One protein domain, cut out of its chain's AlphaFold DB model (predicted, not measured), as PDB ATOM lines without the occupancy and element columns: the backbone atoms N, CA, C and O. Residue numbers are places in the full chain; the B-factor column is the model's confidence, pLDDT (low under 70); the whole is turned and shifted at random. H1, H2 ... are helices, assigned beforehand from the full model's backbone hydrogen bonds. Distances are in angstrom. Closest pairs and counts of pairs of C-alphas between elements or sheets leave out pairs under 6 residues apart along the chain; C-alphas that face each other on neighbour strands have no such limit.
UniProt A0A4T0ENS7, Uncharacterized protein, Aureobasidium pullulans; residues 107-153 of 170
ATOM      1  N   SER A 107      33.552  21.236 -11.067       85.50
ATOM      2  CA  SER A 107      32.591  22.330 -10.925       85.50
ATOM      3  C   SER A 107      32.641  22.935  -9.522       85.50
ATOM      4  O   SER A 107      32.308  22.262  -8.545       85.50
ATOM      5  N   ALA A 108      32.916  24.237  -9.419       83.75
ATOM      6  CA  ALA A 108      32.874  24.960  -8.145       83.75
ATOM      7  C   ALA A 108      31.481  24.998  -7.486       83.75
ATOM      8  O   ALA A 108      31.350  25.343  -6.316       83.75
ATOM      9  N   VAL A 109      30.426  24.632  -8.222       80.75
ATOM     10  CA  VAL A 109      29.062  24.500  -7.686       80.75
ATOM     11  C   VAL A 109      28.880  23.181  -6.933       80.75
ATOM     12  O   VAL A 109      28.048  23.085  -6.033       80.75
ATOM     13  N   ARG A 110      29.616  22.138  -7.327       83.81
ATOM     14  CA  ARG A 110      29.457  20.774  -6.804       83.81
ATOM     15  C   ARG A 110      30.520  20.422  -5.777       83.81
ATOM     16  O   ARG A 110      30.237  19.642  -4.871       83.81
ATOM     17  N   THR A 111      31.699  21.015  -5.919       85.56
ATOM     18  CA  THR A 111      32.886  20.652  -5.159       85.56
ATOM     19  C   THR A 111      33.510  21.897  -4.548       85.56
ATOM     20  O   THR A 111      33.732  22.899  -5.227       85.56
ATOM     21  N   ASP A 112      33.807  21.826  -3.252       83.94
ATOM     22  CA  ASP A 112      34.590  22.845  -2.560       83.94
ATOM     23  C   ASP A 112      36.083  22.577  -2.794       83.94
ATOM     24  O   ASP A 112      36.687  21.695  -2.180       83.94
ATOM     25  N   GLY A 113      36.682  23.335  -3.712       84.69
ATOM     26  CA  GLY A 113      38.094  23.184  -4.060       84.69
ATOM     27  C   GLY A 113      39.041  23.432  -2.883       84.69
ATOM     28  O   GLY A 113      40.076  22.776  -2.791       84.69
ATOM     29  N   ALA A 114      38.676  24.310  -1.941       83.75
ATOM     30  CA  ALA A 114      39.492  24.596  -0.763       83.75
ATOM     31  C   ALA A 114      39.414  23.460   0.265       83.75
ATOM     32  O   ALA A 114      40.436  23.077   0.833       83.75
ATOM     33  N   ALA A 115      38.225  22.888   0.472       87.31
ATOM     34  CA  ALA A 115      38.045  21.763   1.387       87.31
ATOM     35  C   ALA A 115      38.670  20.462   0.860       87.31
ATOM     36  O   ALA A 115      39.235  19.692   1.636       87.31
ATOM     37  N   TYR A 116      38.572  20.213  -0.450       88.38
ATOM     38  CA  TYR A 116      39.036  18.969  -1.071       88.38
ATOM     39  C   TYR A 116      40.420  19.072  -1.726       88.38
ATOM     40  O   TYR A 116      40.947  18.061  -2.186       88.38
ATOM     41  N   GLY A 117      41.026  20.262  -1.765       88.88
ATOM     42  CA  GLY A 117      42.337  20.481  -2.383       88.88
ATOM     43  C   GLY A 117      42.356  20.212  -3.890       88.88
ATOM     44  O   GLY A 117      43.404  19.878  -4.443       88.88
ATOM     45  N   VAL A 118      41.203  20.318  -4.552       88.50
ATOM     46  CA  VAL A 118      41.055  20.094  -5.994       88.50
ATOM     47  C   VAL A 118      40.855  21.421  -6.713       88.50
ATOM     48  O   VAL A 118      40.247  22.347  -6.180       88.50
ATOM     49  N   ASN A 119      41.361  21.518  -7.942       84.94
ATOM     50  CA  ASN A 119      41.077  22.670  -8.788       84.94
ATOM     51  C   ASN A 119      39.588  22.653  -9.163       84.94
ATOM     52  O   ASN A 119      39.106  21.663  -9.720       84.94
ATOM     53  N   THR A 120      38.877  23.735  -8.853       87.00
ATOM     54  CA  THR A 120      37.489  23.932  -9.264       87.00
ATOM     55  C   THR A 120      37.356  25.172 -10.140       87.00
ATOM     56  O   THR A 120      37.994  26.199  -9.911       87.00
ATOM     57  N   LEU A 121      36.514  25.075 -11.165       86.88
ATOM     58  CA  LEU A 121      36.243  26.116 -12.146       86.88
ATOM     59  C   LEU A 121      34.816  26.648 -11.993       86.88
ATOM     60  O   LEU A 121      33.894  25.932 -11.588       86.88
ATOM     61  N   GLY A 122      34.630  27.917 -12.360       83.38
ATOM     62  CA  GLY A 122      33.316  28.555 -12.423       83.38
ATOM     63  C   GLY A 122      32.928  29.422 -11.222       83.38
ATOM     64  O   GLY A 122      31.773  29.826 -11.164       83.38
ATOM     65  N   GLN A 123      33.848  29.741 -10.301       84.88
ATOM     66  CA  GLN A 123      33.644  30.836  -9.336       84.88
ATOM     67  C   GLN A 123      33.966  32.194  -9.955       84.88
ATOM     68  O   GLN A 123      34.849  32.302 -10.810       84.88
ATOM     69  N   GLY A 124      33.276  33.238  -9.501       84.06
ATOM     70  CA  GLY A 124      33.515  34.623  -9.909       84.06
ATOM     71  C   GLY A 124      33.258  34.904 -11.392       84.06
ATOM     72  O   GLY A 124      33.745  35.905 -11.916       84.06
ATOM     73  N   VAL A 125      32.512  34.044 -12.093       86.75
ATOM     74  CA  VAL A 125      32.176  34.208 -13.520       86.75
ATOM     75  C   VAL A 125      30.713  34.597 -13.724       86.75
ATOM     76  O   VAL A 125      29.874  34.464 -12.835       86.75
ATOM     77  N   GLY A 126      30.387  35.107 -14.915       85.31
ATOM     78  CA  GLY A 126      29.018  35.493 -15.260       85.31
ATOM     79  C   GLY A 126      28.453  36.532 -14.289       85.31
ATOM     80  O   GLY A 126      29.058  37.581 -14.072       85.31
ATOM     81  N   ARG A 127      27.286  36.241 -13.703       87.25
ATOM     82  CA  ARG A 127      26.633  37.136 -12.737       87.25
ATOM     83  C   ARG A 127      27.361  37.235 -11.403       87.25
ATOM     84  O   ARG A 127      27.362  38.307 -10.819       87.25
ATOM     85  N   GLU A 128      28.009  36.164 -10.954       88.31
ATOM     86  CA  GLU A 128      28.780  36.184  -9.710       88.31
ATOM     87  C   GLU A 128      29.898  37.228  -9.790       88.31
ATOM     88  O   GLU A 128      29.987  38.113  -8.942       88.31
ATOM     89  N   GLY A 129      30.662  37.209 -10.886       87.56
ATOM     90  CA  GLY A 129      31.677  38.228 -11.149       87.56
ATOM     91  C   GLY A 129      31.089  39.615 -11.423       87.56
ATOM     92  O   GLY A 129      31.660  40.617 -10.999       87.56
ATOM     93  N   LYS A 130      29.958  39.700 -12.140       87.75
ATOM     94  CA  LYS A 130      29.375  40.985 -12.578       87.75
ATOM     95  C   LYS A 130      28.768  41.774 -11.435       87.75
ATOM     96  O   LYS A 130      28.929  42.993 -11.398       87.75
ATOM     97  N   ASP A 131      28.088  41.064 -10.547       88.25
ATOM     98  CA  ASP A 131      27.320  41.632  -9.449       88.25
ATOM     99  C   ASP A 131      28.109  41.568  -8.119       88.25
ATOM    100  O   ASP A 131      27.620  42.049  -7.100       88.25
ATOM    101  N   GLY A 132      29.332  41.009  -8.113       87.88
ATOM    102  CA  GLY A 132      30.197  40.922  -6.928       87.88
ATOM    103  C   GLY A 132      29.640  39.999  -5.844       87.88
ATOM    104  O   GLY A 132      29.677  40.329  -4.658       87.88
ATOM    105  N   LEU A 133      29.057  38.874  -6.253       87.38
ATOM    106  CA  LEU A 133      28.371  37.949  -5.356       87.38
ATOM    107  C   LEU A 133      29.371  36.982  -4.716       87.38
ATOM    108  O   LEU A 133      30.293  36.513  -5.371       87.38
ATOM    109  N   ASN A 134      29.139  36.617  -3.456       84.00
ATOM    110  CA  ASN A 134      29.959  35.633  -2.730       84.00
ATOM    111  C   ASN A 134      29.466  34.182  -2.921       84.00
ATOM    112  O   ASN A 134      29.754  33.315  -2.099       84.00
ATOM    113  N   GLY A 135      28.654  33.927  -3.950       84.19
ATOM    114  CA  GLY A 135      28.048  32.625  -4.207       84.19
ATOM    115  C   GLY A 135      27.034  32.658  -5.348       84.19
ATOM    116  O   GLY A 135      26.771  33.705  -5.946       84.19
ATOM    117  N   LEU A 136      26.442  31.497  -5.636       86.62
ATOM    118  CA  LEU A 136      25.504  31.338  -6.746       86.62
ATOM    119  C   LEU A 136      24.244  32.208  -6.517       86.62
ATOM    120  O   LEU A 136      23.702  32.196  -5.410       86.62
ATOM    121  N   PRO A 137      23.739  32.936  -7.530       88.50
ATOM    122  CA  PRO A 137      22.506  33.711  -7.399       88.50
ATOM    123  C   PRO A 137      21.294  32.861  -6.983       88.50
ATOM    124  O   PRO A 137      21.086  31.769  -7.515       88.50
ATOM    125  N   ASN A 138      20.432  33.384  -6.106       89.06
ATOM    126  CA  ASN A 138      19.193  32.719  -5.662       89.06
ATOM    127  C   ASN A 138      18.239  32.349  -6.818       89.06
ATOM    128  O   ASN A 138      17.428  31.433  -6.698       89.06
ATOM    129  N   ASP A 139      18.289  33.060  -7.940       85.75
ATOM    130  CA  ASP A 139      17.492  32.790  -9.139       85.75
ATOM    131  C   ASP A 139      18.099  31.726 -10.067       85.75
ATOM    132  O   ASP A 139      17.404  31.231 -10.952       85.75
ATOM    133  N   ALA A 140      19.352  31.318  -9.837       86.75
ATOM    134  CA  ALA A 140      20.000  30.237 -10.581       86.75
ATOM    135  C   ALA A 140      19.579  28.833 -10.100       86.75
ATOM    136  O   ALA A 140      19.908  27.836 -10.743       86.75
ATOM    137  N   VAL A 141      18.860  28.738  -8.975       86.62
ATOM    138  CA  VAL A 141      18.420  27.471  -8.375       86.62
ATOM    139  C   VAL A 141      16.901  27.305  -8.392       86.62
ATOM    140  O   VAL A 141      16.133  28.262  -8.512       86.62
ATOM    141  N   ALA A 142      16.449  26.058  -8.235       87.75
ATOM    142  CA  ALA A 142      15.034  25.744  -8.070       87.75
ATOM    143  C   ALA A 142      14.432  26.474  -6.856       87.75
ATOM    144  O   ALA A 142      15.119  26.750  -5.874       87.75
ATOM    145  N   ARG A 143      13.118  26.743  -6.897       85.81
ATOM    146  CA  ARG A 143      12.399  27.510  -5.860       85.81
ATOM    147  C   ARG A 143      12.634  26.983  -4.441       85.81
ATOM    148  O   ARG A 143      12.813  27.779  -3.530       85.81
ATOM    149  N   GLU A 144      12.672  25.665  -4.279       87.88
ATOM    150  CA  GLU A 144      12.879  24.975  -2.995       87.88
ATOM    151  C   GLU A 144      14.293  25.147  -2.424       87.88
ATOM    152  O   GLU A 144      14.524  24.949  -1.235       87.88
ATOM    153  N   ALA A 145      15.263  25.489  -3.272       84.44
ATOM    154  CA  ALA A 145      16.653  25.656  -2.880       84.44
ATOM    155  C   ALA A 145      17.013  27.110  -2.545       84.44
ATOM    156  O   ALA A 145      18.113  27.335  -2.050       84.44
ATOM    157  N   LYS A 146      16.114  28.072  -2.788       86.56
ATOM    158  CA  LYS A 146      16.344  29.500  -2.520       86.56
ATOM    159  C   LYS A 146      16.586  29.766  -1.032       86.56
ATOM    160  O   LYS A 146      15.970  29.132  -0.180       86.56
ATOM    161  N   GLY A 147      17.463  30.723  -0.723       81.81
ATOM    162  CA  GLY A 147      17.724  31.166   0.654       81.81
ATOM    163  C   GLY A 147      18.621  30.239   1.483       81.81
ATOM    164  O   GLY A 147      18.743  30.425   2.691       81.81
ATOM    165  N   LYS A 148      19.259  29.238   0.863       84.56
ATOM    166  CA  LYS A 148      20.299  28.426   1.514       84.56
ATOM    167  C   LYS A 148      21.581  29.238   1.736       84.56
ATOM    168  O   LYS A 148      21.870  30.163   0.987       84.56
ATOM    169  N   SER A 149      22.378  28.837   2.730       79.44
ATOM    170  CA  SER A 149      23.574  29.560   3.204       79.44
ATOM    171  C   SER A 149      24.635  29.854   2.139       79.44
ATOM    172  O   SER A 149      25.402  30.794   2.301       79.44
ATOM    173  N   ASN A 150      24.686  29.063   1.065       77.06
ATOM    174  CA  ASN A 150      25.719  29.157   0.026       77.06
ATOM    175  C   ASN A 150      25.210  29.873  -1.242       77.06
ATOM    176  O   ASN A 150      25.811  29.752  -2.309       77.06
ATOM    177  N   LEU A 151      24.077  30.576  -1.139       86.25
ATOM    178  CA  LEU A 151      23.465  31.337  -2.223       86.25
ATOM    179  C   LEU A 151      23.513  32.830  -1.912       86.25
ATOM    180  O   LEU A 151      23.255  33.256  -0.787       86.25
ATOM    181  N   ALA A 152      23.801  33.628  -2.932       87.69
ATOM    182  CA  ALA A 152      23.683  35.071  -2.848       87.69
ATOM    183  C   ALA A 152      22.222  35.479  -3.059       87.69
ATOM    184  O   ALA A 152      21.599  35.097  -4.058       87.69
ATOM    185  N   ASP A 153      21.673  36.272  -2.135       85.38
ATOM    186  CA  ASP A 153      20.322  36.787  -2.309       85.38
ATOM    187  C   ASP A 153      20.279  37.882  -3.369       85.38
ATOM    188  O   ASP A 153      20.723  39.011  -3.171       85.38
TER     189      ASP A 153
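What this domain is: This is residues 107 to 153 of the 170 residues of an uncharacterized protein of Aureobasidium pullulans (UniProt A0A4T0ENS7). There is little regular structure here: a loosely wound chain with two short helices well separated, H1 near one end of the long axis and H2 off to one side, and a looped stretch, residues 132 to 153, that folds back on itself toward the other end. Residues 136 to 137 pair in parallel with residues 151 to 152. The printed part has 47 residues, with H1 then H2 and no named strand; the class is all helix, though the named elements hold only 10 residues. It is only just compact, close to loose, with a radius of gyration of the C-alphas of 11.0 A and spans of 30 by 23 by 13 A.

Where its parts are: H1 is residues 113 to 116, beginning at C-alpha 113 (38.094, 23.184, -4.060). H2 is residues 126 to 131, 8.6 A long, ending at C-alpha 131 (27.320, 41.632, -9.449).

How they stand to each other: H1 and H2 are apart, joined by a short link of 9 residues. In H2 every O i to N i+4 pair is within hydrogen-bond range; H1 is too short for such a pair.

The domain as a whole: The C-alphas farthest apart, of Gly 117 and Arg 143, are 30.9 A apart. The printed part has no cut, and no printed residue is under 70 in pLDDT.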